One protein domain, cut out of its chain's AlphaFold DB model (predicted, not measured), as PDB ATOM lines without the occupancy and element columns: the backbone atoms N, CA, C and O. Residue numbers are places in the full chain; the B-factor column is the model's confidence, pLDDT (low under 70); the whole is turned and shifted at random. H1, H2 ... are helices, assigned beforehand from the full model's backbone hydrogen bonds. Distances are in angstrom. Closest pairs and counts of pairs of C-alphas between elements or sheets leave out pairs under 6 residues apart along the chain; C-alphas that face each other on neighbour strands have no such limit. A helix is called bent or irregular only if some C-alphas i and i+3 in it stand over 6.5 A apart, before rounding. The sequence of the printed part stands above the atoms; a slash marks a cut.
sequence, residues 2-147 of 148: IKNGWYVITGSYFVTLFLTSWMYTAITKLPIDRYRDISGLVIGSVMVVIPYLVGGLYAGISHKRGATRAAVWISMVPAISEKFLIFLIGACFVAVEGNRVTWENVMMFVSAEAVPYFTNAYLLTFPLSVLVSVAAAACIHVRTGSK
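What this domain is: This is residues 2 to 147 of the 148 residues of an uncharacterized protein of Brevibacillus sp. WF146 (UniProt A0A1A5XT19). Three helical parts, H2b, H3 and H6, make an up-and-down bundle at one end of an elongated body, and from there two arms spread apart like a V: the rest of long H3, with H4 packed across it near its far end, and the hairpin of H1 and H2a. Short H5 sits between these two arms and packs on H2a, while H1 also packs on H2b and, with its first residues, on the beginning of H3. The printed part has 146 residues with six named helices, H1 to H6 in that order, and no named strand; the class is all helix. The whole is compact by its radius of gyration of the C-alphas, 16.9 A, yet it spans 59 by 34 by 21 A.

Where its parts are: Find C-alpha 2 at (3.380, 16.238, 5.241); from there H1 runs through residues 2 to 28, 38.2 A from first to last C-alpha. Next look at residues 36 to 62, assigned by its hydrogen bonds as one helix, H2, but bent: C-alphas 48 and 51 are 7.1 A apart. Its arms are H2a, residues 36 to 48, 16.9 A long, and H2b, residues 51 to 62, 16.3 A long; their lines stand at a shallow tilt of 4 degrees. H3 begins at C-alpha 67, at (-0.656, 8.269, 10.596), and takes residues 67 to 96 over 43.6 A. It is neither bent nor irregular, but only just: C-alphas 74 and 77 are 6.3 A apart. Read on to H4, residues 103 to 114, 15.5 A long, which is neither bent nor irregular, again only just, with C-alphas 111 and 114 at 6.2 A. H5 is residues 120 to 124, 6.2 A long, and H6 is residues 126 to 145, 29.0 A long, ending at C-alpha 145 at (0.962, -2.586, 12.884).

How they stand to each other: Start in the bundle of H2b, H3 and H6, up and down, each running against the one before it. H2b and H6 touch, the closest C-alphas being those of Gly 56 and Ser 133 at 3.9 A, with a shallow tilt of 30 degrees. H3 touches H6 with residues 67 to 80 alone, opposite ways at a shallow tilt of 22 degrees; the closest C-alphas, of Thr 68 and Val 134, are 5.3 A apart. H2b and H3 form a helical hairpin, closest at the C-alphas of Gly 60 and Ala 67, 5.0 A. Now look outward to H1: its residues 5 to 16 touch H2b, with the C-alphas of Tyr 13 and Pro 51 closest at 5.0 A. Its residues 2 to 10 touch H3 at a steep tilt of 62 degrees, closest at the C-alphas of Gly 5 and Ile 74, 5.5 A. H1 and H2a are a helical hairpin, closest at the C-alphas of Thr 20 and Ile 43, 6.1 A. H2a touches H5, closest at the C-alphas of Gly 44 and Tyr 122, 6.1 A. H4 touches H3 about perpendicular, at 83 degrees, with the C-alphas of Gly 90 and Val 106 closest at 5.3 A. H1 is apart from H4, H5 and H6. In H1, H2a, H2b, H4, H5 and H6 every O i to N i+4 pair is within hydrogen-bond range; in H3 23 of 26 are.

The domain as a whole: Find Gly 98 and Lys 147 for the two C-alphas farthest apart, 61.7 A. The printed part, residues 2 to 147, has no cut. No link is long; H2 to H3, H4 to H5 and H5 to H6 are tight. The mean pLDDT of the printed part is 88.1, and residues 143 to 147 are under 70.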
ATOM      1  N   ILE A   2       4.704  15.570   5.323       84.38
ATOM      2  CA  ILE A   2       3.380  16.238   5.241       84.38
ATOM      3  C   ILE A   2       3.227  17.105   3.975       84.38
ATOM      4  O   ILE A   2       2.251  16.948   3.255       84.38
ATOM      5  N   LYS A   3       4.231  17.933   3.643       87.62
ATOM      6  CA  LYS A   3       4.242  18.741   2.404       87.62
ATOM      7  C   LYS A   3       4.069  17.893   1.135       87.62
ATOM      8  O   LYS A   3       3.339  18.276   0.234       87.62
ATOM      9  N   ASN A   4       4.694  16.713   1.088       90.88
ATOM     10  CA  ASN A   4       4.548  15.779  -0.032       90.88
ATOM     11  C   ASN A   4       3.118  15.233  -0.108       90.88
ATOM     12  O   ASN A   4       2.581  15.101  -1.199       90.88
ATOM     13  N   GLY A   5       2.480  14.995   1.041       88.88
ATOM     14  CA  GLY A   5       1.062  14.648   1.110       88.88
ATOM     15  C   GLY A   5       0.150  15.724   0.518       88.88
ATOM     16  O   GLY A   5      -0.820  15.381  -0.149       88.88
ATOM     17  N   TRP A   6       0.478  17.010   0.689       93.88
ATOM     18  CA  TRP A   6      -0.269  18.096   0.044       93.88
ATOM     19  C   TRP A   6      -0.181  18.009  -1.479       93.88
ATOM     20  O   TRP A   6      -1.215  18.012  -2.136       93.88
ATOM     21  N   TYR A   7       1.020  17.820  -2.039       94.00
ATOM     22  CA  TYR A   7       1.180  17.621  -3.485       94.00
ATOM     23  C   TYR A   7       0.449  16.373  -3.994       94.00
ATOM     24  O   TYR A   7      -0.116  16.407  -5.083       94.00
ATOM     25  N   VAL A   8       0.415  15.292  -3.206       94.62
ATOM     26  CA  VAL A   8      -0.326  14.070  -3.553       94.62
ATOM     27  C   VAL A   8      -1.829  14.336  -3.626       94.62
ATOM     28  O   VAL A   8      -2.448  13.943  -4.611       94.62
ATOM     29  N   ILE A   9      -2.411  15.023  -2.635       94.19
ATOM     30  CA  ILE A   9      -3.838  15.383  -2.664       94.19
ATOM     31  C   ILE A   9      -4.131  16.345  -3.811       94.19
ATOM     32  O   ILE A   9      -5.089  16.140  -4.545       94.19
ATOM     33  N   THR A  10      -3.317  17.380  -4.006       92.94
ATOM     34  CA  THR A  10      -3.540  18.347  -5.087       92.94
ATOM     35  C   THR A  10      -3.411  17.693  -6.466       92.94
ATOM     36  O   THR A  10      -4.233  17.937  -7.345       92.94
ATOM     37  N   GLY A  11      -2.425  16.817  -6.667       94.06
ATOM     38  CA  GLY A  11      -2.274  16.070  -7.915       94.06
ATOM     39  C   GLY A  11      -3.440  15.110  -8.160       94.06
ATOM     40  O   GLY A  11      -4.013  15.105  -9.249       94.06
ATOM     41  N   SER A  12      -3.841  14.339  -7.143       95.69
ATOM     42  CA  SER A  12      -4.983  13.422  -7.255       95.69
ATOM     43  C   SER A  12      -6.294  14.170  -7.479       95.69
ATOM     44  O   SER A  12      -7.141  13.687  -8.226       95.69
ATOM     45  N   TYR A  13      -6.440  15.365  -6.910       92.44
ATOM     46  CA  TYR A  13      -7.564  16.263  -7.141       92.44
ATOM     47  C   TYR A  13      -7.696  16.625  -8.623       92.44
ATOM     48  O   TYR A  13      -8.741  16.362  -9.212       92.44
ATOM     49  N   PHE A  14      -6.642  17.151  -9.259       92.94
ATOM     50  CA  PHE A  14      -6.707  17.531 -10.677       92.94
ATOM     51  C   PHE A  14      -6.988  16.339 -11.595       92.94
ATOM     52  O   PHE A  14      -7.813  16.440 -12.503       92.94
ATOM     53  N   VAL A  15      -6.355  15.194 -11.326       95.56
ATOM     54  CA  VAL A  15      -6.600  13.953 -12.076       95.56
ATOM     55  C   VAL A  15      -8.051  13.497 -11.913       95.56
ATOM     56  O   VAL A  15      -8.712  13.178 -12.901       95.56
ATOM     57  N   THR A  16      -8.569  13.505 -10.683       95.19
ATOM     58  CA  THR A  16      -9.953  13.109 -10.381       95.19
ATOM     59  C   THR A  16     -10.943  14.038 -11.068       95.19
ATOM     60  O   THR A  16     -11.889  13.557 -11.691       95.19
ATOM     61  N   LEU A  17     -10.716  15.350 -11.006       92.38
ATOM     62  CA  LEU A  17     -11.581  16.335 -11.642       92.38
ATOM     63  C   LEU A  17     -11.638  16.126 -13.153       92.38
ATOM     64  O   LEU A  17     -12.728  16.052 -13.722       92.38
ATOM     65  N   PHE A  18     -10.473  16.003 -13.788       93.69
ATOM     66  CA  PHE A  18     -10.371  15.795 -15.226       93.69
ATOM     67  C   PHE A  18     -11.098  14.518 -15.657       93.69
ATOM     68  O   PHE A  18     -11.976  14.569 -16.520       93.69
ATOM     69  N   LEU A  19     -10.795  13.386 -15.013       95.25
ATOM     70  CA  LEU A  19     -11.401  12.099 -15.351       95.25
ATOM     71  C   LEU A  19     -12.908  12.089 -15.097       95.25
ATOM     72  O   LEU A  19     -13.662  11.636 -15.951       95.25
ATOM     73  N   THR A  20     -13.363  12.621 -13.961       93.38
ATOM     74  CA  THR A  20     -14.792  12.622 -13.614       93.38
ATOM     75  C   THR A  20     -15.585  13.518 -14.559       93.38
ATOM     76  O   THR A  20     -16.657  13.124 -15.013       93.38
ATOM     77  N   SER A  21     -15.043  14.686 -14.919       90.81
ATOM     78  CA  SER A  21     -15.676  15.592 -15.887       90.81
ATOM     79  C   SER A  21     -15.751  14.950 -17.273       90.81
ATOM     80  O   SER A  21     -16.812  14.940 -17.898       90.81
ATOM     81  N   TRP A  22     -14.654  14.337 -17.728       92.56
ATOM     82  CA  TRP A  22     -14.612  13.633 -19.009       92.56
ATOM     83  C   TRP A  22     -15.588  12.451 -19.046       92.56
ATOM     84  O   TRP A  22     -16.357  12.319 -19.999       92.56
ATOM     85  N   MET A  23     -15.621  11.628 -17.993       92.88
ATOM     86  CA  MET A  23     -16.555  10.505 -17.875       92.88
ATOM     87  C   MET A  23     -18.011  10.977 -17.849       92.88
ATOM     88  O   MET A  23     -18.842  10.398 -18.549       92.88
ATOM     89  N   TYR A  24     -18.324  12.039 -17.100       91.62
ATOM     90  CA  TYR A  24     -19.670  12.609 -17.059       91.62
ATOM     91  C   TYR A  24     -20.138  13.015 -18.460       91.62
ATOM     92  O   TYR A  24     -21.214  12.598 -18.895       91.62
ATOM     93  N   THR A  25     -19.316  13.758 -19.205       90.25
ATOM     94  CA  THR A  25     -19.635  14.160 -20.582       90.25
ATOM     95  C   THR A  25     -19.706  12.963 -21.531       90.25
ATOM     96  O   THR A  25     -20.595  12.904 -22.379       90.25
ATOM     97  N   ALA A  26     -18.832  11.965 -21.380       92.56
ATOM     98  CA  ALA A  26     -18.843  10.772 -22.223       92.56
ATOM     99  C   ALA A  26     -20.119   9.930 -22.049       92.56
ATOM    100  O   ALA A  26     -20.633   9.412 -23.048       92.56
ATOM    101  N   ILE A  27     -20.620   9.818 -20.811       93.69
ATOM    102  CA  ILE A  27     -21.823   9.057 -20.441       93.69
ATOM    103  C   ILE A  27     -23.090   9.822 -20.819       93.69
ATOM    104  O   ILE A  27     -23.964   9.278 -21.487       93.69
ATOM    105  N   THR A  28     -23.193  11.086 -20.404       90.81
ATOM    106  CA  THR A  28     -24.418  11.881 -20.593       90.81
ATOM    107  C   THR A  28     -24.540  12.458 -21.999       90.81
ATOM    108  O   THR A  28     -25.634  12.840 -22.398       90.81
ATOM    109  N   LYS A  29     -23.430  12.534 -22.753       90.75
ATOM    110  CA  LYS A  29     -23.320  13.272 -24.025       90.75
ATOM    111  C   LYS A  29     -23.679  14.756 -23.895       90.75
ATOM    112  O   LYS A  29     -23.995  15.405 -24.889       90.75
ATOM    113  N   LEU A  30     -23.624  15.296 -22.678       86.94
ATOM    114  CA  LEU A  30     -23.933  16.684 -22.369       86.94
ATOM    115  C   LEU A  30     -22.693  17.400 -21.827       86.94
ATOM    116  O   LEU A  30     -21.852  16.777 -21.166       86.94
ATOM    117  N   PRO A  31     -22.565  18.710 -22.088       85.19
ATOM    118  CA  PRO A  31     -21.520  19.492 -21.462       85.19
ATOM    119  C   PRO A  31     -21.847  19.673 -19.968       85.19
ATOM    120  O   PRO A  31     -23.012  19.663 -19.553       85.19
ATOM    121  N   ILE A  32     -20.801  19.773 -19.144       83.06
ATOM    122  CA  ILE A  32     -20.904  19.793 -17.672       83.06
ATOM    123  C   ILE A  32     -21.699  20.991 -17.135       83.06
ATOM    124  O   ILE A  32     -22.189  20.956 -16.012       83.06
ATOM    125  N   ASP A  33     -21.846  22.040 -17.934       78.31
ATOM    126  CA  ASP A  33     -22.512  23.297 -17.613       78.31
ATOM    127  C   ASP A  33     -24.020  23.296 -17.920       78.31
ATOM    128  O   ASP A  33     -24.703  24.238 -17.523       78.31
ATOM    129  N   ARG A  34     -24.564  22.259 -18.577       79.44
ATOM    130  CA  ARG A  34     -25.991  22.214 -18.955       79.44
ATOM    131  C   ARG A  34     -26.928  21.926 -17.779       79.44
ATOM    132  O   ARG A  34     -27.985  22.537 -17.681       79.44
ATOM    133  N   TYR A  35     -26.547  21.000 -16.898       83.31
ATOM    134  CA  TYR A  35     -27.287  20.654 -15.676       83.31
ATOM    135  C   TYR A  35     -26.367  20.779 -14.462       83.31
ATOM    136  O   TYR A  35     -26.031  19.777 -13.829       83.31
ATOM    137  N   ARG A  36     -25.942  22.016 -14.170       77.88
ATOM    138  CA  ARG A  36     -24.904  22.338 -13.171       77.88
ATOM    139  C   ARG A  36     -25.178  21.760 -11.790       77.88
ATOM    140  O   ARG A  36     -24.250  21.284 -11.152       77.88
ATOM    141  N   ASP A  37     -26.433  21.730 -11.356       80.06
ATOM    142  CA  ASP A  37     -26.777  21.160 -10.049       80.06
ATOM    143  C   ASP A  37     -26.474  19.656  -9.991       80.06
ATOM    144  O   ASP A  37     -25.913  19.156  -9.016       80.06
ATOM    145  N   ILE A  38     -26.791  18.927 -11.067       83.56
ATOM    146  CA  ILE A  38     -26.591  17.477 -11.151       83.56
ATOM    147  C   ILE A  38     -25.118  17.157 -11.402       83.56
ATOM    148  O   ILE A  38     -24.536  16.331 -10.699       83.56
ATOM    149  N   SER A  39     -24.502  17.798 -12.399       85.44
ATOM    150  CA  SER A  39     -23.084  17.596 -12.713       85.44
ATOM    151  C   SER A  39     -22.200  18.013 -11.539       85.44
ATOM    152  O   SER A  39     -21.289  17.275 -11.167       85.44
ATOM    153  N   GLY A  40     -22.523  19.132 -10.891       84.00
ATOM    154  CA  GLY A  40     -21.845  19.637  -9.708       84.00
ATOM    155  C   GLY A  40     -21.963  18.696  -8.514       84.00
ATOM    156  O   GLY A  40     -20.967  18.466  -7.833       84.00
ATOM    157  N   LEU A  41     -23.129  18.079  -8.291       85.69
ATOM    158  CA  LEU A  41     -23.303  17.083  -7.231       85.69
ATOM    159  C   LEU A  41     -22.507  15.805  -7.513       85.69
ATOM    160  O   LEU A  41     -21.820  15.305  -6.619       85.69
ATOM    161  N   VAL A  42     -22.563  15.287  -8.744       88.38
ATOM    162  CA  VAL A  42     -21.838  14.067  -9.139       88.38
ATOM    163  C   VAL A  42     -20.332  14.288  -9.040       88.38
ATOM    164  O   VAL A  42     -19.648  13.537  -8.344       88.38
ATOM    165  N   ILE A  43     -19.817  15.339  -9.682       90.19
ATOM    166  CA  ILE A  43     -18.388  15.664  -9.668       90.19
ATOM    167  C   ILE A  43     -17.954  15.993  -8.236       90.19
ATOM    168  O   ILE A  43     -16.999  15.402  -7.741       90.19
ATOM    169  N   GLY A  44     -18.694  16.851  -7.531       89.19
ATOM    170  CA  GLY A  44     -18.394  17.250  -6.156       89.19
ATOM    171  C   GLY A  44     -18.294  16.066  -5.198       89.19
ATOM    172  O   GLY A  44     -17.350  15.995  -4.416       89.19
ATOM    173  N   SER A  45     -19.198  15.087  -5.309       89.44
ATOM    174  CA  SER A  45     -19.170  13.871  -4.481       89.44
ATOM    175  C   SER A  45     -17.887  13.064  -4.685       89.44
ATOM    176  O   SER A  45     -17.260  12.629  -3.719       89.44
ATOM    177  N   VAL A  46     -17.445  12.906  -5.936       92.69
ATOM    178  CA  VAL A  46     -16.192  12.204  -6.252       92.69
ATOM    179  C   VAL A  46     -14.982  13.003  -5.751       92.69
ATOM    180  O   VAL A  46     -14.068  12.427  -5.156       92.69
ATOM    181  N   MET A  47     -15.008  14.328  -5.908       91.88
ATOM    182  CA  MET A  47     -13.951  15.244  -5.458       91.88
ATOM    183  C   MET A  47     -13.807  15.300  -3.930       91.88
ATOM    184  O   MET A  47     -12.698  15.462  -3.422       91.88
ATOM    185  N   VAL A  48     -14.897  15.114  -3.182       91.38
ATOM    186  CA  VAL A  48     -14.878  15.034  -1.711       91.38
ATOM    187  C   VAL A  48     -14.215  13.743  -1.223       91.38
ATOM    188  O   VAL A  48     -13.601  13.750  -0.155       91.38
ATOM    189  N   VAL A  49     -14.307  12.650  -1.987       93.56
ATOM    190  CA  VAL A  49     -13.899  11.309  -1.541       93.56
ATOM    191  C   VAL A  49     -12.535  10.899  -2.090       93.56
ATOM    192  O   VAL A  49     -11.630  10.600  -1.312       93.56
ATOM    193  N   ILE A  50     -12.360  10.865  -3.412       95.62
ATOM    194  CA  ILE A  50     -11.218  10.187  -4.049       95.62
ATOM    195  C   ILE A  50      -9.870  10.843  -3.714       95.62
ATOM    196  O   ILE A  50      -8.974  10.125  -3.257       95.62
ATOM    197  N   PRO A  51      -9.686  12.172  -3.848       95.50
ATOM    198  CA  PRO A  51      -8.393  12.793  -3.568       95.50
ATOM    199  C   PRO A  51      -7.950  12.587  -2.116       95.50
ATOM    200  O   PRO A  51      -6.774  12.349  -1.827       95.50
ATOM    201  N   TYR A  52      -8.919  12.611  -1.202       95.56
ATOM    202  CA  TYR A  52      -8.706  12.468   0.232       95.56
ATOM    203  C   TYR A  52      -8.506  11.020   0.661       95.56
ATOM    204  O   TYR A  52      -7.701  10.768   1.556       95.56
ATOM    205  N   LEU A  53      -9.144  10.064  -0.017       96.50
ATOM    206  CA  LEU A  53      -8.838   8.644   0.124       96.50
ATOM    207  C   LEU A  53      -7.364   8.389  -0.218       96.50
ATOM    208  O   LEU A  53      -6.643   7.794   0.580       96.50
ATOM    209  N   VAL A  54      -6.891   8.907  -1.357       95.88
ATOM    210  CA  VAL A  54      -5.482   8.793  -1.780       95.88
ATOM    211  C   VAL A  54      -4.545   9.456  -0.764       95.88
ATOM    212  O   VAL A  54      -3.535   8.864  -0.380       95.88
ATOM    213  N   GLY A  55      -4.892  10.649  -0.275       94.25
ATOM    214  CA  GLY A  55      -4.131  11.341   0.769       94.25
ATOM    215  C   GLY A  55      -4.046  10.559   2.086       94.25
ATOM    216  O   GLY A  55      -2.977  10.490   2.698       94.25
ATOM    217  N   GLY A  56      -5.142   9.921   2.493       93.38
ATOM    218  CA  GLY A  56      -5.203   9.068   3.677       93.38
ATOM    219  C   GLY A  56      -4.372   7.794   3.532       93.38
ATOM    220  O   GLY A  56      -3.591   7.462   4.425       93.38
ATOM    221  N   LEU A  57      -4.455   7.124   2.378       94.31
ATOM    222  CA  LEU A  57      -3.599   5.979   2.050       94.31
ATOM    223  C   LEU A  57      -2.115   6.373   2.095       94.31
ATOM    224  O   LEU A  57      -1.312   5.691   2.732       94.31
ATOM    225  N   TYR A  58      -1.758   7.513   1.496       94.50
ATOM    226  CA  TYR A  58      -0.399   8.051   1.549       94.50
ATOM    227  C   TYR A  58       0.063   8.300   2.990       94.50
ATOM    228  O   TYR A  58       1.185   7.927   3.351       94.50
ATOM    229  N   ALA A  59      -0.787   8.903   3.827       93.31
ATOM    230  CA  ALA A  59      -0.477   9.159   5.230       93.31
ATOM    231  C   ALA A  59      -0.244   7.855   6.011       93.31
ATOM    232  O   ALA A  59       0.749   7.768   6.734       93.31
ATOM    233  N   GLY A  60      -1.099   6.845   5.808       90.31
ATOM    234  CA  GLY A  60      -0.996   5.524   6.435       90.31
ATOM    235  C   GLY A  60       0.269   4.754   6.054       90.31
ATOM    236  O   GLY A  60       0.903   4.159   6.919       90.31
ATOM    237  N   ILE A  61       0.675   4.811   4.781       89.88
ATOM    238  CA  ILE A  61       1.891   4.141   4.292       89.88
ATOM    239  C   ILE A  61       3.150   4.885   4.753       89.88
ATOM    240  O   ILE A  61       4.135   4.272   5.158       89.88
ATOM    241  N   SER A  62       3.128   6.217   4.684       88.81
ATOM    242  CA  SER A  62       4.335   7.025   4.866       88.81
ATOM    243  C   SER A  62       4.640   7.326   6.337       88.81
ATOM    244  O   SER A  62       5.799   7.518   6.689       88.81
ATOM    245  N   HIS A  63       3.639   7.375   7.223       86.81
ATOM    246  CA  HIS A  63       3.836   7.769   8.623       86.81
ATOM    247  C   HIS A  63       3.553   6.604   9.574       86.81
ATOM    248  O   HIS A  63       2.444   6.448  10.077       86.81
ATOM    249  N   LYS A  64       4.594   5.818   9.886       77.75
ATOM    250  CA  LYS A  64       4.496   4.650  10.783       77.75
ATOM    251  C   LYS A  64       3.989   4.969  12.194       77.75
ATOM    252  O   LYS A  64       3.394   4.111  12.822       77.75
ATOM    253  N   ARG A  65       4.229   6.172  12.721       80.44
ATOM    254  CA  ARG A  65       3.676   6.629  14.007       80.44
ATOM    255  C   ARG A  65       2.899   7.917  13.770       80.44
ATOM    256  O   ARG A  65       3.426   8.853  13.177       80.44
ATOM    257  N   GLY A  66       1.648   7.961  14.226       84.19
ATOM    258  CA  GLY A  66       0.793   9.141  14.075       84.19
ATOM    259  C   GLY A  66       0.202   9.333  12.674       84.19
ATOM    260  O   GLY A  66      -0.065  10.472  12.292       84.19
ATOM    261  N   ALA A  67      -0.029   8.248  11.922       89.31
ATOM    262  CA  ALA A  67      -0.656   8.269  10.596       89.31
ATOM    263  C   ALA A  67      -1.952   9.093  10.548       89.31
ATOM    264  O   ALA A  67      -2.139   9.908   9.649       89.31
ATOM    265  N   THR A  68      -2.823   8.935  11.546       90.81
ATOM    266  CA  THR A  68      -4.098   9.661  11.645       90.81
ATOM    267  C   THR A  68      -3.891  11.161  11.839       90.81
ATOM    268  O   THR A  68      -4.508  11.965  11.143       90.81
ATOM    269  N   ARG A  69      -2.958  11.563  12.714       92.12
ATOM    270  CA  ARG A  69      -2.588  12.974  12.906       92.12
ATOM    271  C   ARG A  69      -2.000  13.573  11.629       92.12
ATOM    272  O   ARG A  69      -2.333  14.701  11.279       92.12
ATOM    273  N   ALA A  70      -1.146  12.828  10.925       91.25
ATOM    274  CA  ALA A  70      -0.612  13.258   9.637       91.25
ATOM    275  C   ALA A  70      -1.728  13.408   8.589       91.25
ATOM    276  O   ALA A  70      -1.756  14.414   7.888       91.25
ATOM    277  N   ALA A  71      -2.679  12.470   8.527       93.38
ATOM    278  CA  ALA A  71      -3.815  12.509   7.606       93.38
ATOM    279  C   ALA A  71      -4.701  13.749   7.807       93.38
ATOM    280  O   ALA A  71      -5.110  14.359   6.817       93.38
ATOM    281  N   VAL A  72      -4.933  14.175   9.057       94.75
ATOM    282  CA  VAL A  72      -5.643  15.435   9.361       94.75
ATOM    283  C   VAL A  72      -4.920  16.623   8.731       94.75
ATOM    284  O   VAL A  72      -5.522  17.366   7.968       94.75
ATOM    285  N   TRP A  73      -3.618  16.788   8.977       93.44
ATOM    286  CA  TRP A  73      -2.863  17.926   8.432       93.44
ATOM    287  C   TRP A  73      -2.694  17.878   6.915       93.44
ATOM    288  O   TRP A  73      -2.687  18.919   6.254       93.44
ATOM    289  N   ILE A  74      -2.544  16.676   6.362       93.38
ATOM    290  CA  ILE A  74      -2.414  16.467   4.923       93.38
ATOM    291  C   ILE A  74      -3.724  16.813   4.213       93.38
ATOM    292  O   ILE A  74      -3.657  17.386   3.137       93.38
ATOM    293  N   SER A  75      -4.887  16.524   4.806       94.19
ATOM    294  CA  SER A  75      -6.200  16.796   4.199       94.19
ATOM    295  C   SER A  75      -6.747  18.193   4.492       94.19
ATOM    296  O   SER A  75      -7.237  18.856   3.584       94.19
ATOM    297  N   MET A  76      -6.647  18.666   5.735       94.00
ATOM    298  CA  MET A  76      -7.280  19.911   6.171       94.00
ATOM    299  C   MET A  76      -6.699  21.136   5.464       94.00
ATOM    300  O   MET A  76      -7.454  22.007   5.040       94.00
ATOM    301  N   VAL A  77      -5.371  21.196   5.309       93.31
ATOM    302  CA  VAL A  77      -4.710  22.349   4.681       93.31
ATOM    303  C   VAL A  77      -5.139  22.491   3.214       93.31
ATOM    304  O   VAL A  77      -5.724  23.524   2.900       93.31
ATOM    305  N   PRO A  78      -4.981  21.482   2.330       91.44
ATOM    306  CA  PRO A  78      -5.495  21.568   0.965       91.44
ATOM    307  C   PRO A  78      -7.000  21.842   0.895       91.44
ATOM    308  O   PRO A  78      -7.399  22.701   0.120       91.44
ATOM    309  N   ALA A  79      -7.824  21.193   1.730       91.62
ATOM    310  CA  ALA A  79      -9.280  21.361   1.695       91.62
ATOM    311  C   ALA A  79      -9.739  22.795   1.974       91.62
ATOM    312  O   ALA A  79     -10.675  23.284   1.335       91.62
ATOM    313  N   ILE A  80      -9.111  23.450   2.955       91.94
ATOM    314  CA  ILE A  80      -9.424  24.831   3.330       91.94
ATOM    315  C   ILE A  80      -8.797  25.794   2.323       91.94
ATOM    316  O   ILE A  80      -9.479  26.702   1.849       91.94
ATOM    317  N   SER A  81      -7.524  25.590   1.972       91.75
ATOM    318  CA  SER A  81      -6.814  26.445   1.021       91.75
ATOM    319  C   SER A  81      -7.498  26.465  -0.340       91.75
ATOM    320  O   SER A  81      -7.675  27.537  -0.897       91.75
ATOM    321  N   GLU A  82      -7.942  25.319  -0.850       88.81
ATOM    322  CA  GLU A  82      -8.702  25.217  -2.097       88.81
ATOM    323  C   GLU A  82      -9.960  26.096  -2.058       88.81
ATOM    324  O   GLU A  82     -10.154  26.940  -2.929       88.81
ATOM    325  N   LYS A  83     -10.791  25.952  -1.019       89.19
ATOM    326  CA  LYS A  83     -12.051  26.699  -0.892       89.19
ATOM    327  C   LYS A  83     -11.814  28.193  -0.759       89.19
ATOM    328  O   LYS A  83     -12.492  28.981  -1.411       89.19
ATOM    329  N   PHE A  84     -10.829  28.566   0.050       91.31
ATOM    330  CA  PHE A  84     -10.443  29.957   0.220       91.31
ATOM    331  C   PHE A  84      -9.917  30.563  -1.086       91.31
ATOM    332  O   PHE A  84     -10.333  31.655  -1.452       91.31
ATOM    333  N   LEU A  85      -9.048  29.852  -1.812       91.31
ATOM    334  CA  LEU A  85      -8.475  30.328  -3.072       91.31
ATOM    335  C   LEU A  85      -9.532  30.455  -4.168       91.31
ATOM    336  O   LEU A  85      -9.570  31.480  -4.838       91.31
ATOM    337  N   ILE A  86     -10.411  29.462  -4.327       90.25
ATOM    338  CA  ILE A  86     -11.499  29.523  -5.311       90.25
ATOM    339  C   ILE A  86     -12.437  30.695  -4.995       90.25
ATOM    340  O   ILE A  86     -12.769  31.475  -5.887       90.25
ATOM    341  N   PHE A  87     -12.815  30.864  -3.723       89.69
ATOM    342  CA  PHE A  87     -13.656  31.984  -3.307       89.69
ATOM    343  C   PHE A  87     -12.966  33.335  -3.537       89.69
ATOM    344  O   PHE A  87     -13.593  34.263  -4.039       89.69
ATOM    345  N   LEU A  88     -11.673  33.445  -3.214       91.88
ATOM    346  CA  LEU A  88     -10.888  34.661  -3.421       91.88
ATOM    347  C   LEU A  88     -10.789  35.022  -4.907       91.88
ATOM    348  O   LEU A  88     -11.010  36.176  -5.262       91.88
ATOM    349  N   ILE A  89     -10.510  34.042  -5.770       90.56
ATOM    350  CA  ILE A  89     -10.476  34.236  -7.225       90.56
ATOM    351  C   ILE A  89     -11.839  34.742  -7.710       90.56
ATOM    352  O   ILE A  89     -11.898  35.763  -8.392       90.56
ATOM    353  N   GLY A  90     -12.932  34.094  -7.301       89.88
ATOM    354  CA  GLY A  90     -14.286  34.531  -7.643       89.88
ATOM    355  C   GLY A  90     -14.599  35.951  -7.166       89.88
ATOM    356  O   GLY A  90     -15.122  36.757  -7.929       89.88
ATOM    357  N   ALA A  91     -14.225  36.292  -5.931       91.94
ATOM    358  CA  ALA A  91     -14.403  37.631  -5.377       91.94
ATOM    359  C   ALA A  91     -13.636  38.701  -6.166       91.94
ATOM    360  O   ALA A  91     -14.176  39.783  -6.403       91.94
ATOM    361  N   CYS A  92     -12.413  38.399  -6.612       92.19
ATOM    362  CA  CYS A  92     -11.641  39.292  -7.471       92.19
ATOM    363  C   CYS A  92     -12.336  39.531  -8.817       92.19
ATOM    364  O   CYS A  92     -12.441  40.681  -9.231       92.19
ATOM    365  N   PHE A  93     -12.843  38.485  -9.475       91.06
ATOM    366  CA  PHE A  93     -13.541  38.639 -10.756       91.06
ATOM    367  C   PHE A  93     -14.843  39.433 -10.624       91.06
ATOM    368  O   PHE A  93     -15.038  40.395 -11.362       91.06
ATOM    369  N   VAL A  94     -15.673  39.125  -9.622       91.50
ATOM    370  CA  VAL A  94     -16.906  39.885  -9.343       91.50
ATOM    371  C   VAL A  94     -16.605  41.370  -9.105       91.50
ATOM    372  O   VAL A  94     -17.335  42.232  -9.594       91.50
ATOM    373  N   ALA A  95     -15.516  41.680  -8.393       92.19
ATOM    374  CA  ALA A  95     -15.093  43.059  -8.162       92.19
ATOM    375  C   ALA A  95     -14.632  43.764  -9.450       92.19
ATOM    376  O   ALA A  95     -14.968  44.930  -9.659       92.19
ATOM    377  N   VAL A  96     -13.879  43.072 -10.313       92.25
ATOM    378  CA  VAL A  96     -13.394  43.611 -11.599       92.25
ATOM    379  C   VAL A  96     -14.548  43.884 -12.566       92.25
ATOM    380  O   VAL A  96     -14.511  44.874 -13.291       92.25
ATOM    381  N   GLU A  97     -15.599  43.067 -12.535       88.88
ATOM    382  CA  GLU A  97     -16.821  43.269 -13.326       88.88
ATOM    383  C   GLU A  97     -17.713  44.413 -12.804       88.88
ATOM    384  O   GLU A  97     -18.742  44.718 -13.401       88.88
ATOM    385  N   GLY A  98     -17.334  45.066 -11.699       88.12
ATOM    386  CA  GLY A  98     -18.087  46.177 -11.109       88.12
ATOM    387  C   GLY A  98     -19.315  45.743 -10.303       88.12
ATOM    388  O   GLY A  98     -20.095  46.588  -9.861       88.12
ATOM    389  N   ASN A  99     -19.484  44.439 -10.075       89.25
ATOM    390  CA  ASN A  99     -20.557  43.893  -9.256       89.25
ATOM    391  C   ASN A  99     -20.204  43.976  -7.763       89.25
ATOM    392  O   ASN A  99     -19.044  43.921  -7.349       89.25
ATOM    393  N   ARG A 100     -21.225  44.077  -6.904       90.19
ATOM    394  CA  ARG A 100     -21.012  44.053  -5.451       90.19
ATOM    395  C   ARG A 100     -20.496  42.675  -5.034       90.19
ATOM    396  O   ARG A 100     -21.137  41.669  -5.329       90.19
ATOM    397  N   VAL A 101     -19.388  42.634  -4.294       91.38
ATOM    398  CA  VAL A 101     -18.825  41.385  -3.755       91.38
ATOM    399  C   VAL A 101     -19.700  40.889  -2.602       91.38
ATOM    400  O   VAL A 101     -19.507  41.244  -1.440       91.38
ATOM    401  N   THR A 102     -20.713  40.101  -2.940       92.88
ATOM    402  CA  THR A 102     -21.573  39.377  -2.000       92.88
ATOM    403  C   THR A 102     -21.352  37.877  -2.157       92.88
ATOM    404  O   THR A 102     -20.902  37.417  -3.205       92.88
ATOM    405  N   TRP A 103     -21.682  37.103  -1.119       87.88
ATOM    406  CA  TRP A 103     -21.596  35.638  -1.163       87.88
ATOM    407  C   TRP A 103     -22.310  35.053  -2.387       87.88
ATOM    408  O   TRP A 103     -21.737  34.248  -3.111       87.88
ATOM    409  N   GLU A 104     -23.540  35.505  -2.641       89.75
ATOM    410  CA  GLU A 104     -24.364  35.040  -3.758       89.75
ATOM    411  C   GLU A 104     -23.710  35.318  -5.112       89.75
ATOM    412  O   GLU A 104     -23.610  34.405  -5.930       89.75
ATOM    413  N   ASN A 105     -23.192  36.531  -5.325       88.88
ATOM    414  CA  ASN A 105     -22.551  36.903  -6.587       88.88
ATOM    415  C   ASN A 105     -21.268  36.099  -6.829       88.88
ATOM    416  O   ASN A 105     -21.041  35.622  -7.938       88.88
ATOM    417  N   VAL A 106     -20.454  35.893  -5.787       89.44
ATOM    418  CA  VAL A 106     -19.230  35.083  -5.888       89.44
ATOM    419  C   VAL A 106     -19.564  33.626  -6.178       89.44
ATOM    420  O   VAL A 106     -18.981  33.036  -7.082       89.44
ATOM    421  N   MET A 107     -20.522  33.040  -5.458       87.69
ATOM    422  CA  MET A 107     -20.919  31.646  -5.674       87.69
ATOM    423  C   MET A 107     -21.552  31.435  -7.053       87.69
ATOM    424  O   MET A 107     -21.272  30.428  -7.706       87.69
ATOM    425  N   MET A 108     -22.361  32.385  -7.526       85.31
ATOM    426  CA  MET A 108     -22.949  32.342  -8.864       85.31
ATOM    427  C   MET A 108     -21.867  32.410  -9.942       85.31
ATOM    428  O   MET A 108     -21.858  31.569 -10.836       85.31
ATOM    429  N   PHE A 109     -20.916  33.339  -9.818       87.75
ATOM    430  CA  PHE A 109     -19.804  33.466 -10.758       87.75
ATOM    431  C   PHE A 109     -18.924  32.209 -10.771       87.75
ATOM    432  O   PHE A 109     -18.690  31.614 -11.819       87.75
ATOM    433  N   VAL A 110     -18.473  31.751  -9.601       86.31
ATOM    434  CA  VAL A 110     -17.564  30.599  -9.495       86.31
ATOM    435  C   VAL A 110     -18.210  29.325 -10.032       86.31
ATOM    436  O   VAL A 110     -17.557  28.587 -10.770       86.31
ATOM    437  N   SER A 111     -19.471  29.061  -9.682       79.88
ATOM    438  CA  SER A 111     -20.186  27.877 -10.175       79.88
ATOM    439  C   SER A 111     -20.510  27.952 -11.668       79.88
ATOM    440  O   SER A 111     -20.641  26.912 -12.313       79.88
ATOM    441  N   ALA A 112     -20.620  29.158 -12.231       77.88
ATOM    442  CA  ALA A 112     -20.861  29.353 -13.653       77.88
ATOM    443  C   ALA A 112     -19.593  29.226 -14.503       77.88
ATOM    444  O   ALA A 112     -19.634  28.550 -15.528       77.88
ATOM    445  N   GLU A 113     -18.494  29.843 -14.072       76.31
ATOM    446  CA  GLU A 113     -17.338  30.108 -14.939       76.31
ATOM    447  C   GLU A 113     -16.111  29.259 -14.608       76.31
ATOM    448  O   GLU A 113     -15.338  28.900 -15.493       76.31
ATOM    449  N   ALA A 114     -15.899  28.927 -13.333       73.31
ATOM    450  CA  ALA A 114     -14.646  28.315 -12.903       73.31
ATOM    451  C   ALA A 114     -14.819  26.839 -12.547       73.31
ATOM    452  O   ALA A 114     -14.066  25.976 -13.001       73.31
ATOM    453  N   VAL A 115     -15.788  26.544 -11.682       81.06
ATOM    454  CA  VAL A 115     -15.853  25.274 -10.967       81.06
ATOM    455  C   VAL A 115     -17.319  24.876 -10.738       81.06
ATOM    456  O   VAL A 115     -17.880  25.192  -9.689       81.06
ATOM    457  N   PRO A 116     -17.953  24.129 -11.666       77.25
ATOM    458  CA  PRO A 116     -19.382  23.789 -11.578       77.25
ATOM    459  C   PRO A 116     -19.789  23.024 -10.311       77.25
ATOM    460  O   PRO A 116     -20.936  23.086  -9.881       77.25
ATOM    461  N   TYR A 117     -18.850  22.312  -9.680       77.12
ATOM    462  CA  TYR A 117     -19.083  21.581  -8.430       77.12
ATOM    463  C   TYR A 117     -18.888  22.426  -7.165       77.12
ATOM    464  O   TYR A 117     -19.151  21.934  -6.068       77.12
ATOM    465  N   PHE A 118     -18.453  23.685  -7.281       82.56
ATOM    466  CA  PHE A 118     -18.250  24.583  -6.145       82.56
ATOM    467  C   PHE A 118     -19.584  25.148  -5.647       82.56
ATOM    468  O   PHE A 118     -19.937  26.307  -5.846       82.56
ATOM    469  N   THR A 119     -20.354  24.277  -5.009       81.38
ATOM    470  CA  THR A 119     -21.688  24.553  -4.471       81.38
ATOM    471  C   THR A 119     -21.639  24.729  -2.952       81.38
ATOM    472  O   THR A 119     -20.684  24.317  -2.291       81.38
ATOM    473  N   ASN A 120     -22.708  25.268  -2.353       81.62
ATOM    474  CA  ASN A 120     -22.837  25.314  -0.889       81.62
ATOM    475  C   ASN A 120     -22.709  23.913  -0.261       81.62
ATOM    476  O   ASN A 120     -22.073  23.754   0.779       81.62
ATOM    477  N   ALA A 121     -23.253  22.881  -0.916       79.50
ATOM    478  CA  ALA A 121     -23.115  21.500  -0.465       79.50
ATOM    479  C   ALA A 121     -21.645  21.047  -0.459       79.50
ATOM    480  O   ALA A 121     -21.179  20.471   0.524       79.50
ATOM    481  N   TYR A 122     -20.883  21.363  -1.509       82.38
ATOM    482  CA  TYR A 122     -19.448  21.065  -1.576       82.38
ATOM    483  C   TYR A 122     -18.643  21.778  -0.476       82.38
ATOM    484  O   TYR A 122     -17.729  21.209   0.125       82.38
ATOM    485  N   LEU A 123     -19.007  23.022  -0.163       83.44
ATOM    486  CA  LEU A 123     -18.372  23.789   0.906       83.44
ATOM    487  C   LEU A 123     -18.637  23.184   2.285       83.44
ATOM    488  O   LEU A 123     -17.701  23.021   3.065       83.44
ATOM    489  N   LEU A 124     -19.882  22.795   2.562       83.69
ATOM    490  CA  LEU A 124     -20.285  22.219   3.847       83.69
ATOM    491  C   LEU A 124     -19.779  20.785   4.054       83.69
ATOM    492  O   LEU A 124     -19.625  20.346   5.191       83.69
ATOM    493  N   THR A 125     -19.485  20.057   2.976       85.31
ATOM    494  CA  THR A 125     -19.045  18.652   3.035       85.31
ATOM    495  C   THR A 125     -17.533  18.474   3.184       85.31
ATOM    496  O   THR A 125     -17.068  17.345   3.328       85.31
ATOM    497  N   PHE A 126     -16.744  19.552   3.265       83.38
ATOM    498  CA  PHE A 126     -15.292  19.457   3.493       83.38
ATOM    499  C   PHE A 126     -14.869  18.652   4.741       83.38
ATOM    500  O   PHE A 126     -13.826  17.996   4.678       83.38
ATOM    501  N   PRO A 127     -15.619  18.630   5.867       91.56
ATOM    502  CA  PRO A 127     -15.243  17.797   7.004       91.56
ATOM    503  C   PRO A 127     -15.295  16.307   6.651       91.56
ATOM    504  O   PRO A 127     -14.482  15.535   7.155       91.56
ATOM    505  N   LEU A 128     -16.184  15.902   5.733       92.06
ATOM    506  CA  LEU A 128     -16.255  14.524   5.243       92.06
ATOM    507  C   LEU A 128     -14.967  14.131   4.521       92.06
ATOM    508  O   LEU A 128     -14.461  13.038   4.748       92.06
ATOM    509  N   SER A 129     -14.382  15.031   3.728       91.81
ATOM    510  CA  SER A 129     -13.084  14.806   3.085       91.81
ATOM    511  C   SER A 129     -11.974  14.502   4.097       91.81
ATOM    512  O   SER A 129     -11.199  13.559   3.925       91.81
ATOM    513  N   VAL A 130     -11.921  15.254   5.201       93.81
ATOM    514  CA  VAL A 130     -10.953  15.006   6.280       93.81
ATOM    515  C   VAL A 130     -11.222  13.650   6.939       93.81
ATOM    516  O   VAL A 130     -10.287  12.875   7.141       93.81
ATOM    517  N   LEU A 131     -12.488  13.325   7.215       95.38
ATOM    518  CA  LEU A 131     -12.876  12.039   7.801       95.38
ATOM    519  C   LEU A 131     -12.505  10.852   6.905       95.38
ATOM    520  O   LEU A 131     -11.946   9.880   7.406       95.38
ATOM    521  N   VAL A 132     -12.740  10.944   5.591       95.06
ATOM    522  CA  VAL A 132     -12.348   9.915   4.612       95.06
ATOM    523  C   VAL A 132     -10.837   9.685   4.650       95.06
ATOM    524  O   VAL A 132     -10.391   8.539   4.737       95.06
ATOM    525  N   SER A 133     -10.044  10.760   4.655       95.00
ATOM    526  CA  SER A 133      -8.581  10.672   4.743       95.00
ATOM    527  C   SER A 133      -8.121   9.996   6.040       95.00
ATOM    528  O   SER A 133      -7.296   9.079   6.021       95.00
ATOM    529  N   VAL A 134      -8.691  10.395   7.180       95.38
ATOM    530  CA  VAL A 134      -8.346   9.818   8.488       95.38
ATOM    531  C   VAL A 134      -8.747   8.346   8.576       95.38
ATOM    532  O   VAL A 134      -7.944   7.532   9.032       95.38
ATOM    533  N   ALA A 135      -9.945   7.985   8.111       94.50
ATOM    534  CA  ALA A 135     -10.429   6.607   8.106       94.50
ATOM    535  C   ALA A 135      -9.543   5.701   7.238       94.50
ATOM    536  O   ALA A 135      -9.155   4.612   7.664       94.50
ATOM    537  N   ALA A 136      -9.151   6.174   6.051       94.06
ATOM    538  CA  ALA A 136      -8.248   5.450   5.164       94.06
ATOM    539  C   ALA A 136      -6.863   5.241   5.797       94.06
ATOM    540  O   ALA A 136      -6.332   4.127   5.781       94.06
ATOM    541  N   ALA A 137      -6.308   6.286   6.418       92.62
ATOM    542  CA  ALA A 137      -5.032   6.204   7.121       92.62
ATOM    543  C   ALA A 137      -5.089   5.227   8.306       92.62
ATOM    544  O   ALA A 137      -4.171   4.425   8.483       92.62
ATOM    545  N   ALA A 138      -6.170   5.257   9.091       90.25
ATOM    546  CA  ALA A 138      -6.378   4.355  10.220       90.25
ATOM    547  C   ALA A 138      -6.465   2.888   9.769       90.25
ATOM    548  O   ALA A 138      -5.806   2.027  10.351       90.25
ATOM    549  N   CYS A 139      -7.215   2.614   8.699       89.69
ATOM    550  CA  CYS A 139      -7.402   1.261   8.175       89.69
ATOM    551  C   CYS A 139      -6.078   0.636   7.694       89.69
ATOM    552  O   CYS A 139      -5.768  -0.516   8.006       89.69
ATOM    553  N   ILE A 140      -5.242   1.419   7.002       86.31
ATOM    554  CA  ILE A 140      -3.900   0.976   6.596       86.31
ATOM    555  C   ILE A 140      -2.993   0.773   7.808       86.31
ATOM    556  O   ILE A 140      -2.307  -0.246   7.887       86.31
ATOM    557  N   HIS A 141      -3.016   1.703   8.763       76.19
ATOM    558  CA  HIS A 141      -2.138   1.648   9.926       76.19
ATOM    559  C   HIS A 141      -2.389   0.400  10.788       76.19
ATOM    560  O   HIS A 141      -1.431  -0.293  11.135       76.19
ATOM    561  N   VAL A 142      -3.660   0.054  11.039       72.44
ATOM    562  CA  VAL A 142      -4.058  -1.188  11.736       72.44
ATOM    563  C   VAL A 142      -3.504  -2.423  11.022       72.44
ATOM    564  O   VAL A 142      -2.942  -3.316  11.654       72.44
ATOM    565  N   ARG A 143      -3.591  -2.460   9.688       64.38
ATOM    566  CA  ARG A 143      -3.109  -3.595   8.889       64.38
ATOM    567  C   ARG A 143      -1.583  -3.736   8.905       64.38
ATOM    568  O   ARG A 143      -1.081  -4.852   8.805       64.38
ATOM    569  N   THR A 144      -0.849  -2.628   9.004       64.00
ATOM    570  CA  THR A 144       0.623  -2.635   9.039       64.00
ATOM    571  C   THR A 144       1.197  -2.861  10.435       64.00
ATOM    572  O   THR A 144       2.221  -3.521  10.544       64.00
ATOM    573  N   GLY A 145       0.537  -2.374  11.493       57.41
ATOM    574  CA  GLY A 145       0.962  -2.586  12.884       57.41
ATOM    575  C   GLY A 145       0.707  -4.006  13.399       57.41
ATOM    576  O   GLY A 145       1.344  -4.429  14.346       57.41
ATOM    577  N   SER A 146      -0.176  -4.769  12.744       49.66
ATOM    578  CA  SER A 146      -0.421  -6.194  13.027       49.66
ATOM    579  C   SER A 146       0.692  -7.134  12.525       49.66
ATOM    580  O   SER A 146       0.571  -8.346  12.695       49.66
ATOM    581  N   LYS A 147       1.712  -6.615  11.829       47.47
ATOM    582  CA  LYS A 147       2.788  -7.408  11.208       47.47
ATOM    583  C   LYS A 147       4.169  -7.204  11.849       47.47
ATOM    584  O   LYS A 147       5.135  -7.754  11.324       47.47
TER     585      LYS A 147